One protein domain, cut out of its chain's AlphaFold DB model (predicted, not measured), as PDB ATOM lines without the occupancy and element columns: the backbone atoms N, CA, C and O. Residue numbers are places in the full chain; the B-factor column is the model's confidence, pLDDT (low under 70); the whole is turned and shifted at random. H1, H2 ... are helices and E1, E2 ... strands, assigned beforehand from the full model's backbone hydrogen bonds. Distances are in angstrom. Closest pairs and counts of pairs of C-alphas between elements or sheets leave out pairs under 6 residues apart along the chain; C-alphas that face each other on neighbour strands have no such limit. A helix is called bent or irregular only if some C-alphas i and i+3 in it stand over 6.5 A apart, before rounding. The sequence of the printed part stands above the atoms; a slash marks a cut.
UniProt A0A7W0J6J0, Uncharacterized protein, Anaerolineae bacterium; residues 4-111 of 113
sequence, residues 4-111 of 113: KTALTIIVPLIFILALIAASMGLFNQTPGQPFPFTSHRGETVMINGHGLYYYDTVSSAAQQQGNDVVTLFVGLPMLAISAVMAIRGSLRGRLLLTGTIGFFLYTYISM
ATOM      1  N   LYS A   4      48.994  -2.835  20.320       79.25
ATOM      2  CA  LYS A   4      50.427  -2.922  20.658       79.25
ATOM      3  C   LYS A   4      51.098  -1.541  20.698       79.25
ATOM      4  O   LYS A   4      51.792  -1.260  21.664       79.25
ATOM      5  N   THR A   5      50.824  -0.689  19.707       84.12
ATOM      6  CA  THR A   5      51.408   0.659  19.578       84.12
ATOM      7  C   THR A   5      51.026   1.584  20.734       84.12
ATOM      8  O   THR A   5      51.876   2.289  21.268       84.12
ATOM      9  N   ALA A   6      49.762   1.553  21.164       86.44
ATOM     10  CA  ALA A   6      49.301   2.365  22.288       86.44
ATOM     11  C   ALA A   6      49.990   1.947  23.595       86.44
ATOM     12  O   ALA A   6      50.502   2.792  24.323       86.44
ATOM     13  N   LEU A   7      50.078   0.639  23.864       85.56
ATOM     14  CA  LEU A   7      50.736   0.127  25.070       85.56
ATOM     15  C   LEU A   7      52.236   0.435  25.096       85.56
ATOM     16  O   LEU A   7      52.767   0.740  26.159       85.56
ATOM     17  N   THR A   8      52.913   0.418  23.946       85.62
ATOM     18  CA  THR A   8      54.332   0.798  23.863       85.62
ATOM     19  C   THR A   8      54.594   2.280  24.125       85.62
ATOM     20  O   THR A   8      55.742   2.632  24.350       85.62
ATOM     21  N   ILE A   9      53.566   3.134  24.115       91.62
ATOM     22  CA  ILE A   9      53.683   4.568  24.427       91.62
ATOM     23  C   ILE A   9      53.187   4.851  25.850       91.62
ATOM     24  O   ILE A   9      53.873   5.498  26.633       91.62
ATOM     25  N   ILE A  10      52.010   4.333  26.208       91.50
ATOM     26  CA  ILE A  10      51.359   4.618  27.492       91.50
ATOM     27  C   ILE A  10      52.139   4.012  28.660       91.50
ATOM     28  O   ILE A  10      52.329   4.679  29.669       91.50
ATOM     29  N   VAL A  11      52.614   2.769  28.541       93.50
ATOM     30  CA  VAL A  11      53.343   2.108  29.635       93.50
ATOM     31  C   VAL A  11      54.618   2.860  30.030       93.50
ATOM     32  O   VAL A  11      54.763   3.137  31.220       93.50
ATOM     33  N   PRO A  12      55.540   3.214  29.110       93.62
ATOM     34  CA  PRO A  12      56.729   3.966  29.502       93.62
ATOM     35  C   PRO A  12      56.385   5.367  30.013       93.62
ATOM     36  O   PRO A  12      57.053   5.844  30.923       93.62
ATOM     37  N   LEU A  13      55.325   6.003  29.501       94.81
ATOM     38  CA  LEU A  13      54.860   7.280  30.038       94.81
ATOM     39  C   LEU A  13      54.404   7.147  31.501       94.81
ATOM     40  O   LEU A  13      54.871   7.904  32.346       94.81
ATOM     41  N   ILE A  14      53.557   6.157  31.815       94.31
ATOM     42  CA  ILE A  14      53.133   5.864  33.196       94.31
ATOM     43  C   ILE A  14      54.350   5.557  34.066       94.31
ATOM     44  O   ILE A  14      54.451   6.073  35.172       94.31
ATOM     45  N   PHE A  15      55.288   4.754  33.560       95.12
ATOM     46  CA  PHE A  15      56.502   4.395  34.284       95.12
ATOM     47  C   PHE A  15      57.324   5.632  34.663       95.12
ATOM     48  O   PHE A  15      57.705   5.779  35.818       95.12
ATOM     49  N   ILE A  16      57.581   6.531  33.708       95.69
ATOM     50  CA  ILE A  16      58.377   7.745  33.940       95.69
ATOM     51  C   ILE A  16      57.657   8.682  34.913       95.69
ATOM     52  O   ILE A  16      58.274   9.164  35.859       95.69
ATOM     53  N   LEU A  17      56.358   8.916  34.711       94.19
ATOM     54  CA  LEU A  17      55.577   9.795  35.584       94.19
ATOM     55  C   LEU A  17      55.508   9.252  37.015       94.19
ATOM     56  O   LEU A  17      55.745  10.003  37.959       94.19
ATOM     57  N   ALA A  18      55.253   7.952  37.179       93.25
ATOM     58  CA  ALA A  18      55.205   7.313  38.488       93.25
ATOM     59  C   ALA A  18      56.577   7.293  39.175       93.25
ATOM     60  O   ALA A  18      56.665   7.535  40.376       93.25
ATOM     61  N   LEU A  19      57.654   7.062  38.415       94.88
ATOM     62  CA  LEU A  19      59.020   7.138  38.927       94.88
ATOM     63  C   LEU A  19      59.332   8.534  39.461       94.88
ATOM     64  O   LEU A  19      59.856   8.644  40.566       94.88
ATOM     65  N   ILE A  20      59.006   9.587  38.707       93.81
ATOM     66  CA  ILE A  20      59.229  10.971  39.144       93.81
ATOM     67  C   ILE A  20      58.392  11.268  40.389       93.81
ATOM     68  O   ILE A  20      58.950  11.721  41.384       93.81
ATOM     69  N   ALA A  21      57.091  10.964  40.366       91.31
ATOM     70  CA  ALA A  21      56.186  11.232  41.482       91.31
ATOM     71  C   ALA A  21      56.651  10.552  42.779       91.31
ATOM     72  O   ALA A  21      56.871  11.233  43.780       91.31
ATOM     73  N   ALA A  22      56.892   9.239  42.739       91.31
ATOM     74  CA  ALA A  22      57.288   8.482  43.924       91.31
ATOM     75  C   ALA A  22      58.722   8.801  44.383       91.31
ATOM     76  O   ALA A  22      59.020   8.801  45.575       91.31
ATOM     77  N   SER A  23      59.630   9.132  43.455       91.38
ATOM     78  CA  SER A  23      60.972   9.602  43.834       91.38
ATOM     79  C   SER A  23      60.910  10.965  44.516       91.38
ATOM     80  O   SER A  23      61.624  11.200  45.487       91.38
ATOM     81  N   MET A  24      60.061  11.872  44.032       89.38
ATOM     82  CA  MET A  24      59.883  13.177  44.660       89.38
ATOM     83  C   MET A  24      59.247  13.051  46.045       89.38
ATOM     84  O   MET A  24      59.716  13.720  46.959       89.38
ATOM     85  N   GLY A  25      58.245  12.193  46.238       86.50
ATOM     86  CA  GLY A  25      57.630  12.021  47.558       86.50
ATOM     87  C   GLY A  25      58.564  11.395  48.599       86.50
ATOM     88  O   GLY A  25      58.551  11.806  49.764       86.50
ATOM     89  N   LEU A  26      59.479  10.512  48.176       87.12
ATOM     90  CA  LEU A  26      60.442   9.877  49.079       87.12
ATOM     91  C   LEU A  26      61.707  10.714  49.340       87.12
ATOM     92  O   LEU A  26      62.189  10.770  50.473       87.12
ATOM     93  N   PHE A  27      62.271  11.344  48.304       87.25
ATOM     94  CA  PHE A  27      63.596  11.977  48.378       87.25
ATOM     95  C   PHE A  27      63.568  13.505  48.474       87.25
ATOM     96  O   PHE A  27      64.583  14.100  48.839       87.25
ATOM     97  N   ASN A  28      62.448  14.167  48.169       82.44
ATOM     98  CA  ASN A  28      62.363  15.617  48.309       82.44
ATOM     99  C   ASN A  28      62.141  15.986  49.779       82.44
ATOM    100  O   ASN A  28      61.008  16.027  50.257       82.44
ATOM    101  N   GLN A  29      63.233  16.233  50.501       74.81
ATOM    102  CA  GLN A  29      63.219  16.659  51.898       74.81
ATOM    103  C   GLN A  29      63.429  18.174  51.978       74.81
ATOM    104  O   GLN A  29      64.557  18.665  51.985       74.81
ATOM    105  N   THR A  30      62.338  18.936  52.042       81.12
ATOM    106  CA  THR A  30      62.391  20.337  52.472       81.12
ATOM    107  C   THR A  30      62.608  20.397  53.986       81.12
ATOM    108  O   THR A  30      62.003  19.607  54.712       81.12
ATOM    109  N   PRO A  31      63.472  21.297  54.484       79.94
ATOM    110  CA  PRO A  31      63.761  21.384  55.908       79.94
ATOM    111  C   PRO A  31      62.553  21.887  56.702       79.94
ATOM    112  O   PRO A  31      61.932  22.885  56.343       79.94
ATOM    113  N   GLY A  32      62.279  21.218  57.819       84.38
ATOM    114  CA  GLY A  32      61.306  21.628  58.824       84.38
ATOM    115  C   GLY A  32      61.079  20.523  59.856       84.38
ATOM    116  O   GLY A  32      61.698  19.460  59.783       84.38
ATOM    117  N   GLN A  33      60.273  20.810  60.874       87.12
ATOM    118  CA  GLN A  33      59.996  19.895  61.981       87.12
ATOM    119  C   GLN A  33      58.488  19.758  62.175       87.12
ATOM    120  O   GLN A  33      57.768  20.737  61.944       87.12
ATOM    121  N   PRO A  34      58.011  18.593  62.642       91.56
ATOM    122  CA  PRO A  34      56.604  18.424  62.936       91.56
ATOM    123  C   PRO A  34      56.109  19.434  63.974       91.56
ATOM    124  O   PRO A  34      56.749  19.631  65.011       91.56
ATOM    125  N   PHE A  35      54.954  20.048  63.721       91.94
ATOM    126  CA  PHE A  35      54.358  21.043  64.616       91.94
ATOM    127  C   PHE A  35      52.886  20.724  64.917       91.94
ATOM    128  O   PHE A  35      52.190  20.157  64.069       91.94
ATOM    129  N   PRO A  36      52.391  21.061  66.123       94.31
ATOM    130  CA  PRO A  36      50.998  20.835  66.481       94.31
ATOM    131  C   PRO A  36      50.077  21.838  65.776       94.31
ATOM    132  O   PRO A  36      50.357  23.037  65.728       94.31
ATOM    133  N   PHE A  37      48.946  21.352  65.274       92.19
ATOM    134  CA  PHE A  37      47.889  22.152  64.667       92.19
ATOM    135  C   PHE A  37      46.523  21.692  65.174       92.19
ATOM    136  O   PHE A  37      46.202  20.503  65.143       92.19
ATOM    137  N   THR A  38      45.697  22.634  65.625       92.88
ATOM    138  CA  THR A  38      44.319  22.344  66.030       92.88
ATOM    139  C   THR A  38      43.416  22.394  64.808       92.88
ATOM    140  O   THR A  38      43.261  23.439  64.179       92.88
ATOM    141  N   SER A  39      42.805  21.262  64.472       87.62
ATOM    142  CA  SER A  39      41.861  21.175  63.364       87.62
ATOM    143  C   SER A  39      40.586  21.975  63.643       87.62
ATOM    144  O   SER A  39      40.247  22.282  64.787       87.62
ATOM    145  N   HIS A  40      39.795  22.220  62.599       88.88
ATOM    146  CA  HIS A  40      38.464  22.823  62.738       88.88
ATOM    147  C   HIS A  40      37.499  22.008  63.622       88.88
ATOM    148  O   HIS A  40      36.465  22.531  64.028       88.88
ATOM    149  N   ARG A  41      37.825  20.743  63.934       90.75
ATOM    150  CA  ARG A  41      37.062  19.884  64.857       90.75
ATOM    151  C   ARG A  41      37.526  20.001  66.316       90.75
ATOM    152  O   ARG A  41      36.974  19.325  67.172       90.75
ATOM    153  N   GLY A  42      38.540  20.822  66.600       91.19
ATOM    154  CA  GLY A  42      39.129  20.976  67.935       91.19
ATOM    155  C   GLY A  42      40.185  19.922  68.294       91.19
ATOM    156  O   GLY A  42      40.732  19.958  69.391       91.19
ATOM    157  N   GLU A  43      40.504  18.999  67.384       90.12
ATOM    158  CA  GLU A  43      41.527  17.970  67.604       90.12
ATOM    159  C   GLU A  43      42.924  18.508  67.293       90.12
ATOM    160  O   GLU A  43      43.131  19.113  66.241       90.12
ATOM    161  N   THR A  44      43.892  18.254  68.175       90.75
ATOM    162  CA  THR A  44      45.300  18.585  67.922       90.75
ATOM    163  C   THR A  44      45.960  17.454  67.143       90.75
ATOM    164  O   THR A  44      46.064  16.334  67.640       90.75
ATOM    165  N   VAL A  45      46.419  17.752  65.930       92.38
ATOM    166  CA  VAL A  45      47.174  16.829  65.075       92.38
ATOM    167  C   VAL A  45      48.583  17.361  64.849       92.38
ATOM    168  O   VAL A  45      48.806  18.568  64.817       92.38
ATOM    169  N   MET A  46      49.545  16.456  64.689       93.75
ATOM    170  CA  MET A  46      50.905  16.828  64.304       93.75
ATOM    171  C   MET A  46      50.981  16.912  62.784       93.75
ATOM    172  O   MET A  46      50.754  15.910  62.101       93.75
ATOM    173  N   ILE A  47      51.300  18.093  62.265       93.06
ATOM    174  CA  ILE A  47      51.629  18.311  60.854       93.06
ATOM    175  C   ILE A  47      53.077  17.892  60.632       93.06
ATOM    176  O   ILE A  47      53.912  18.130  61.501       93.06
ATOM    177  N   ASN A  48      53.370  17.250  59.503       90.62
ATOM    178  CA  ASN A  48      54.685  16.700  59.182       90.62
ATOM    179  C   ASN A  48      55.754  17.795  59.092       90.62
ATOM    180  O   ASN A  48      56.856  17.645  59.613       90.62
ATOM    181  N   GLY A  49      55.413  18.926  58.466       86.56
ATOM    182  CA  GLY A  49      56.256  20.119  58.464       86.56
ATOM    183  C   GLY A  49      57.562  19.962  57.685       86.56
ATOM    184  O   GLY A  49      58.450  20.792  57.840       86.56
ATOM    185  N   HIS A  50      57.707  18.922  56.859       86.00
ATOM    186  CA  HIS A  50      58.872  18.714  56.002       86.00
ATOM    187  C   HIS A  50      58.532  17.873  54.762       86.00
ATOM    188  O   HIS A  50      57.545  17.136  54.728       86.00
ATOM    189  N   GLY A  51      59.401  17.938  53.760       88.06
ATOM    190  CA  GLY A  51      59.290  17.182  52.513       88.06
ATOM    191  C   GLY A  51      58.123  17.575  51.602       88.06
ATOM    192  O   GLY A  51      57.529  18.644  51.747       88.06
ATOM    193  N   LEU A  52      57.803  16.696  50.645       87.00
ATOM    194  CA  LEU A  52      56.664  16.879  49.733       87.00
ATOM    195  C   LEU A  52      55.325  16.932  50.491       87.00
ATOM    196  O   LEU A  52      54.461  17.737  50.163       87.00
ATOM    197  N   TYR A  53      55.204  16.141  51.558       88.12
ATOM    198  CA  TYR A  53      54.013  16.015  52.407       88.12
ATOM    199  C   TYR A  53      53.993  17.026  53.562       88.12
ATOM    200  O   TYR A  53      53.585  16.711  54.677       88.12
ATOM    201  N   TYR A  54      54.492  18.243  53.330       87.56
ATOM    202  CA  TYR A  54      54.690  19.251  54.377       87.56
ATOM    203  C   TYR A  54      53.407  19.563  55.162       87.56
ATOM    204  O   TYR A  54      53.447  19.664  56.388       87.56
ATOM    205  N   TYR A  55      52.282  19.718  54.457       88.75
ATOM    206  CA  TYR A  55      50.991  20.111  55.035       88.75
ATOM    207  C   TYR A  55      50.152  18.937  55.537       88.75
ATOM    208  O   TYR A  55      49.094  19.150  56.128       88.75
ATOM    209  N   ASP A  56      50.620  17.712  55.329       88.56
ATOM    210  CA  ASP A  56      49.918  16.530  55.789       88.56
ATOM    211  C   ASP A  56      50.189  16.269  57.264       88.56
ATOM    212  O   ASP A  56      51.204  16.678  57.833       88.56
ATOM    213  N   THR A  57      49.280  15.536  57.905       91.75
ATOM    214  CA  THR A  57      49.576  14.994  59.231       91.75
ATOM    215  C   THR A  57      50.737  14.006  59.141       91.75
ATOM    216  O   THR A  57      50.901  13.337  58.123       91.75
ATOM    217  N   VAL A  58      51.497  13.839  60.223       90.88
ATOM    218  CA  VAL A  58      52.592  12.848  60.290       90.88
ATOM    219  C   VAL A  58      52.107  11.444  59.885       90.88
ATOM    220  O   VAL A  58      52.806  10.719  59.183       90.88
ATOM    221  N   SER A  59      50.882  11.072  60.274       90.44
ATOM    222  CA  SER A  59      50.276   9.783  59.911       90.44
ATOM    223  C   SER A  59      49.968   9.672  58.414       90.44
ATOM    224  O   SER A  59      50.245   8.645  57.794       90.44
ATOM    225  N   SER A  60      49.404  10.721  57.816       90.00
ATOM    226  CA  SER A  60      49.121  10.760  56.377       90.00
ATOM    227  C   SER A  60      50.411  10.757  55.555       90.00
ATOM    228  O   SER A  60      50.531   9.972  54.617       90.00
ATOM    229  N   ALA A  61      51.402  11.557  55.957       90.25
ATOM    230  CA  ALA A  61      52.709  11.620  55.311       90.25
ATOM    231  C   ALA A  61      53.410  10.253  55.322       90.25
ATOM    232  O   ALA A  61      53.890   9.798  54.286       90.25
ATOM    233  N   ALA A  62      53.398   9.543  56.456       90.38
ATOM    234  CA  ALA A  62      53.968   8.198  56.551       90.38
ATOM    235  C   ALA A  62      53.266   7.187  55.623       90.38
ATOM    236  O   ALA A  62      53.923   6.336  55.021       90.38
ATOM    237  N   GLN A  63      51.940   7.283  55.474       91.25
ATOM    238  CA  GLN A  63      51.183   6.425  54.555       91.25
ATOM    239  C   GLN A  63      51.534   6.704  53.091       91.25
ATOM    240  O   GLN A  63      51.723   5.756  52.326       91.25
ATOM    241  N   GLN A  64      51.652   7.976  52.702       90.44
ATOM    242  CA  GLN A  64      51.999   8.339  51.328       90.44
ATOM    243  C   GLN A  64      53.449   7.974  50.988       90.44
ATOM    244  O   GLN A  64      53.680   7.324  49.971       90.44
ATOM    245  N   GLN A  65      54.399   8.210  51.897       90.94
ATOM    246  CA  GLN A  65      55.774   7.715  51.748       90.94
ATOM    247  C   GLN A  65      55.831   6.186  51.644       90.94
ATOM    248  O   GLN A  65      56.579   5.637  50.837       90.94
ATOM    249  N   GLY A  66      55.015   5.472  52.429       92.25
ATOM    250  CA  GLY A  66      54.875   4.022  52.307       92.25
ATOM    251  C   GLY A  66      54.368   3.596  50.926       92.25
ATOM    252  O   GLY A  66      54.884   2.636  50.347       92.25
ATOM    253  N   ASN A  67      53.402   4.327  50.366       92.12
ATOM    254  CA  ASN A  67      52.905   4.095  49.011       92.12
ATOM    255  C   ASN A  67      53.994   4.335  47.955       92.12
ATOM    256  O   ASN A  67      54.166   3.500  47.068       92.12
ATOM    257  N   ASP A  68      54.783   5.401  48.085       92.38
ATOM    258  CA  ASP A  68      55.894   5.691  47.172       92.38
ATOM    259  C   ASP A  68      56.930   4.568  47.154       92.38
ATOM    260  O   ASP A  68      57.357   4.128  46.084       92.38
ATOM    261  N   VAL A  69      57.290   4.042  48.329       94.88
ATOM    262  CA  VAL A  69      58.188   2.884  48.442       94.88
ATOM    263  C   VAL A  69      57.600   1.685  47.697       94.88
ATOM    264  O   VAL A  69      58.279   1.069  46.871       94.88
ATOM    265  N   VAL A  70      56.325   1.359  47.923       94.56
ATOM    266  CA  VAL A  70      55.659   0.252  47.214       94.56
ATOM    267  C   VAL A  70      55.624   0.508  45.706       94.56
ATOM    268  O   VAL A  70      55.885  -0.399  44.913       94.56
ATOM    269  N   THR A  71      55.363   1.739  45.286       93.88
ATOM    270  CA  THR A  71      55.326   2.126  43.877       93.88
ATOM    271  C   THR A  71      56.690   1.949  43.212       93.88
ATOM    272  O   THR A  71      56.766   1.340  42.142       93.88
ATOM    273  N   LEU A  72      57.775   2.386  43.856       94.19
ATOM    274  CA  LEU A  72      59.136   2.272  43.327       94.19
ATOM    275  C   LEU A  72      59.635   0.825  43.277       94.19
ATOM    276  O   LEU A  72      60.197   0.404  42.266       94.19
ATOM    277  N   PHE A  73      59.427   0.058  44.349       95.38
ATOM    278  CA  PHE A  73      60.035  -1.269  44.502       95.38
ATOM    279  C   PHE A  73      59.141  -2.431  44.060       95.38
ATOM    280  O   PHE A  73      59.650  -3.519  43.795       95.38
ATOM    281  N   VAL A  74      57.828  -2.226  43.951       95.06
ATOM    282  CA  VAL A  74      56.872  -3.268  43.539       95.06
ATOM    283  C   VAL A  74      56.113  -2.844  42.287       95.06
ATOM    284  O   VAL A  74      56.110  -3.580  41.299       95.06
ATOM    285  N   GLY A  75      55.522  -1.647  42.286       93.94
ATOM    286  CA  GLY A  75      54.698  -1.146  41.183       93.94
ATOM    287  C   GLY A  75      55.457  -1.035  39.859       93.94
ATOM    288  O   GLY A  75      55.046  -1.627  38.857       93.94
ATOM    289  N   LEU A  76      56.586  -0.320  39.847       94.62
ATOM    290  CA  LEU A  76      57.406  -0.110  38.648       94.62
ATOM    291  C   LEU A  76      58.000  -1.419  38.093       94.62
ATOM    292  O   LEU A  76      57.834  -1.667  36.891       94.62
ATOM    293  N   PRO A  77      58.622  -2.309  38.900       95.25
ATOM    294  CA  PRO A  77      59.082  -3.606  38.405       95.25
ATOM    295  C   PRO A  77      57.942  -4.453  37.842       95.25
ATOM    296  O   PRO A  77      58.082  -5.046  36.771       95.25
ATOM    297  N   MET A  78      56.788  -4.473  38.517       94.44
ATOM    298  CA  MET A  78      55.627  -5.231  38.056       94.44
ATOM    299  C   MET A  78      55.073  -4.675  36.738       94.44
ATOM    300  O   MET A  78      54.719  -5.455  35.850       94.44
ATOM    301  N   LEU A  79      55.072  -3.351  36.550       94.31
ATOM    302  CA  LEU A  79      54.679  -2.704  35.295       94.31
ATOM    303  C   LEU A  79      55.622  -3.079  34.148       94.31
ATOM    304  O   LEU A  79      55.160  -3.470  33.077       94.31
ATOM    305  N   ALA A  80      56.936  -3.036  34.381       93.88
ATOM    306  CA  ALA A  80      57.930  -3.413  33.378       93.88
ATOM    307  C   ALA A  80      57.818  -4.898  32.989       93.88
ATOM    308  O   ALA A  80      57.727  -5.233  31.803       93.88
ATOM    309  N   ILE A  81      57.760  -5.798  33.978       93.88
ATOM    310  CA  ILE A  81      57.668  -7.250  33.756       93.88
ATOM    311  C   ILE A  81      56.367  -7.607  33.030       93.88
ATOM    312  O   ILE A  81      56.386  -8.346  32.038       93.88
ATOM    313  N   SER A  82      55.234  -7.074  33.494       92.81
ATOM    314  CA  SER A  82      53.925  -7.346  32.890       92.81
ATOM    315  C   SER A  82      53.835  -6.814  31.460       92.81
ATOM    316  O   SER A  82      53.331  -7.521  30.583       92.81
ATOM    317  N   ALA A  83      54.406  -5.641  31.177       91.38
ATOM    318  CA  ALA A  83      54.457  -5.078  29.834       91.38
ATOM    319  C   ALA A  83      55.298  -5.927  28.873       91.38
ATOM    320  O   ALA A  83      54.824  -6.263  27.785       91.38
ATOM    321  N   VAL A  84      56.500  -6.352  29.279       91.00
ATOM    322  CA  VAL A  84      57.346  -7.249  28.469       91.00
ATOM    323  C   VAL A  84      56.613  -8.559  28.179       91.00
ATOM    324  O   VAL A  84      56.578  -9.026  27.036       91.00
ATOM    325  N   MET A  85      55.974  -9.143  29.195       90.25
ATOM    326  CA  MET A  85      55.242 -10.400  29.061       90.25
ATOM    327  C   MET A  85      54.009 -10.259  28.151       90.25
ATOM    328  O   MET A  85      53.746 -11.135  27.320       90.25
ATOM    329  N   ALA A  86      53.282  -9.142  28.251       89.44
ATOM    330  CA  ALA A  86      52.143  -8.830  27.394       89.44
ATOM    331  C   ALA A  86      52.568  -8.631  25.931       89.44
ATOM    332  O   ALA A  86      51.943  -9.200  25.033       89.44
ATOM    333  N   ILE A  87      53.661  -7.895  25.685       85.81
ATOM    334  CA  ILE A  87      54.222  -7.645  24.344       85.81
ATOM    335  C   ILE A  87      54.665  -8.950  23.670       85.81
ATOM    336  O   ILE A  87      54.456  -9.108  22.463       85.81
ATOM    337  N   ARG A  88      55.204  -9.904  24.443       87.38
ATOM    338  CA  ARG A  88      55.552 -11.267  23.990       87.38
ATOM    339  C   ARG A  88      54.336 -12.156  23.696       87.38
ATOM    340  O   ARG A  88      54.499 -13.290  23.266       87.38
ATOM    341  N   GLY A  89      53.116 -11.658  23.900       86.56
ATOM    342  CA  GLY A  89      51.879 -12.345  23.534       86.56
ATOM    343  C   GLY A  89      51.239 -13.178  24.647       86.56
ATOM    344  O   GLY A  89      50.178 -13.748  24.408       86.56
ATOM    345  N   SER A  90      51.810 -13.207  25.856       89.25
ATOM    346  CA  SER A  90      51.275 -13.982  26.984       89.25
ATOM    347  C   SER A  90      49.929 -13.444  27.473       89.25
ATOM    348  O   SER A  90      49.795 -12.255  27.770       89.25
ATOM    349  N   LEU A  91      48.943 -14.331  27.636       87.62
ATOM    350  CA  LEU A  91      47.650 -13.984  28.232       87.62
ATOM    351  C   LEU A  91      47.791 -13.600  29.713       87.62
ATOM    352  O   LEU A  91      47.217 -12.603  30.141       87.62
ATOM    353  N   ARG A  92      48.613 -14.339  30.476       90.88
ATOM    354  CA  ARG A  92      48.901 -14.039  31.891       90.88
ATOM    355  C   ARG A  92      49.539 -12.658  32.042       90.88
ATOM    356  O   ARG A  92      49.146 -11.899  32.918       90.88
ATOM    357  N   GLY A  93      50.455 -12.310  31.135       89.38
ATOM    358  CA  GLY A  93      51.086 -10.990  31.098       89.38
ATOM    359  C   GLY A  93      50.087  -9.861  30.853       89.38
ATOM    360  O   GLY A  93      50.180  -8.819  31.488       89.38
ATOM    361  N   ARG A  94      49.088 -10.078  29.986       89.06
ATOM    362  CA  ARG A  94      48.022  -9.090  29.741       89.06
ATOM    363  C   ARG A  94      47.120  -8.895  30.954       89.06
ATOM    364  O   ARG A  94      46.822  -7.756  31.279       89.06
ATOM    365  N   LEU A  95      46.716  -9.978  31.620       92.19
ATOM    366  CA  LEU A  95      45.908  -9.891  32.841       92.19
ATOM    367  C   LEU A  95      46.662  -9.147  33.948       92.19
ATOM    368  O   LEU A  95      46.112  -8.233  34.558       92.19
ATOM    369  N   LEU A  96      47.942  -9.481  34.139       93.81
ATOM    370  CA  LEU A  96      48.805  -8.800  35.099       93.81
ATOM    371  C   LEU A  96      48.979  -7.316  34.749       93.81
ATOM    372  O   LEU A  96      48.878  -6.467  35.629       93.81
ATOM    373  N   LEU A  97      49.189  -6.989  33.468       92.50
ATOM    374  CA  LEU A  97      49.345  -5.608  33.008       92.50
ATOM    375  C   LEU A  97      48.078  -4.787  33.264       92.50
ATOM    376  O   LEU A  97      48.177  -3.674  33.768       92.50
ATOM    377  N   THR A  98      46.895  -5.337  32.977       92.81
ATOM    378  CA  THR A  98      45.619  -4.665  33.269       92.81
ATOM    379  C   THR A  98      45.462  -4.398  34.763       92.81
ATOM    380  O   THR A  98      45.119  -3.280  35.140       92.81
ATOM    381  N   GLY A  99      45.759  -5.384  35.618       93.38
ATOM    382  CA  GLY A  99      45.727  -5.200  37.072       93.38
ATOM    383  C   GLY A  99      46.727  -4.146  37.551       93.38
ATOM    384  O   GLY A  99      46.392  -3.312  38.383       93.38
ATOM    385  N   THR A 100      47.927  -4.125  36.968       93.94
ATOM    386  CA  THR A 100      48.973  -3.153  37.316       93.94
ATOM    387  C   THR A 100      48.576  -1.734  36.909       93.94
ATOM    388  O   THR A 100      48.691  -0.812  37.708       93.94
ATOM    389  N   ILE A 101      48.046  -1.544  35.696       93.19
ATOM    390  CA  ILE A 101      47.518  -0.244  35.252       93.19
ATOM    391  C   ILE A 101      46.341   0.184  36.138       93.19
ATOM    392  O   ILE A 101      46.262   1.351  36.506       93.19
ATOM    393  N   GLY A 102      45.459  -0.746  36.513       93.25
ATOM    394  CA  GLY A 102      44.354  -0.483  37.436       93.25
ATOM    395  C   GLY A 102      44.829  -0.036  38.820       93.25
ATOM    396  O   GLY A 102      44.280   0.916  39.362       93.25
ATOM    397  N   PHE A 103      45.882  -0.661  39.354       91.88
ATOM    398  CA  PHE A 103      46.532  -0.231  40.592       91.88
ATOM    399  C   PHE A 103      47.054   1.205  40.476       91.88
ATOM    400  O   PHE A 103      46.685   2.045  41.286       91.88
ATOM    401  N   PHE A 104      47.835   1.512  39.436       92.12
ATOM    402  CA  PHE A 104      48.354   2.866  39.218       92.12
ATOM    403  C   PHE A 104      47.242   3.907  39.064       92.12
ATOM    404  O   PHE A 104      47.314   4.983  39.650       92.12
ATOM    405  N   LEU A 105      46.196   3.571  38.310       92.00
ATOM    406  CA  LEU A 105      45.031   4.427  38.129       92.00
ATOM    407  C   LEU A 105      44.331   4.700  39.464       92.00
ATOM    408  O   LEU A 105      44.026   5.847  39.770       92.00
ATOM    409  N   TYR A 106      44.090   3.656  40.258       91.50
ATOM    410  CA  TYR A 106      43.449   3.785  41.561       91.50
ATOM    411  C   TYR A 106      44.288   4.632  42.517       91.50
ATOM    412  O   TYR A 106      43.763   5.574  43.105       91.50
ATOM    413  N   THR A 107      45.586   4.342  42.632       88.44
ATOM    414  CA  THR A 107      46.502   5.071  43.514       88.44
ATOM    415  C   THR A 107      46.507   6.563  43.191       88.44
ATOM    416  O   THR A 107      46.247   7.370  44.075       88.44
ATOM    417  N   TYR A 108      46.697   6.937  41.923       86.69
ATOM    418  CA  TYR A 108      46.830   8.350  41.548       86.69
ATOM    419  C   TYR A 108      45.500   9.110  41.405       86.69
ATOM    420  O   TYR A 108      45.513  10.336  41.417       86.69
ATOM    421  N   ILE A 109      44.352   8.430  41.284       88.94
ATOM    422  CA  ILE A 109      43.033   9.093  41.329       88.94
ATOM    423  C   ILE A 109      42.525   9.245  42.765       88.94
ATOM    424  O   ILE A 109      41.904  10.254  43.087       88.94
ATOM    425  N   SER A 110      42.729   8.235  43.617       82.19
ATOM    426  CA  SER A 110      42.205   8.236  44.993       82.19
ATOM    427  C   SER A 110      43.026   9.096  45.946       82.19
ATOM    428  O   SER A 110      42.479   9.616  46.917       82.19
ATOM    429  N   MET A 111      44.317   9.254  45.658       69.38
ATOM    430  CA  MET A 111      45.241  10.062  46.440       69.38
ATOM    431  C   MET A 111      45.813  11.177  45.562       69.38
ATOM    432  O   MET A 111      46.972  11.094  45.153       69.38
TER     433      MET A 111
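Overview. This is residues 4 to 111 of the 113 residues of an uncharacterized protein of Anaerolineae bacterium (UniProt A0A7W0J6J0). Picture a rod in which the long bent helix H2 runs lengthwise, H1 and H3 fold back along its second arm, H2b, and a small strand hairpin, E1 and E2, caps the other end. The printed part has 108 residues, with three named helices and two named strands in the order H1, E1, E2, H2, H3; the sheet is antiparallel and the class mostly helix. It is loose, with a radius of gyration of the C-alphas of 17.5 A, and spans 56 by 27 by 19 A.

Along the chain. Find C-alpha 35 at (54.358, 21.043, 64.616), where E1, residues 35 to 38, begins; E2 is residues 44 to 47. H2, residues 58 to 87, was assigned as one helix by its hydrogen bonds but is bent, C-alphas 73 and 76 being 6.5 A apart; its arms are H2a, residues 58 to 73, 22.4 A, and H2b, residues 76 to 87, 16.5 A. H1, residues 4 to 27, runs 34.1 A from C-alpha 4 at (50.427, -2.922, 20.658). H3, residues 91 to 110, runs 28.4 A.

Arrangement. E1 and E2 form an antiparallel hairpin, with N 37 and O 45 2.8 A apart, within hydrogen-bond range. H1 touches H2a with residues 18 to 26 alone, closest at the C-alphas of Ala 22 and Asp 68, 4.5 A. H1, H2b and H3 make an up and down bundle, each running against the one before. H2b and H3 are a helical hairpin at a steep tilt of 39 degrees, closest at the C-alphas of Ala 86 and Gly 93, 4.4 A. Every O i to N i+4 pair is within hydrogen-bond range in H2a, H2b and H3, and 19 of 20 in H1.

Size, cuts and confidence. The C-alphas of Gly 42 and Gly 89 are the farthest apart, 57.0 A. The printed part has no cut and no long link. Mean pLDDT of the printed part is 90.2, with residue 111 under 70.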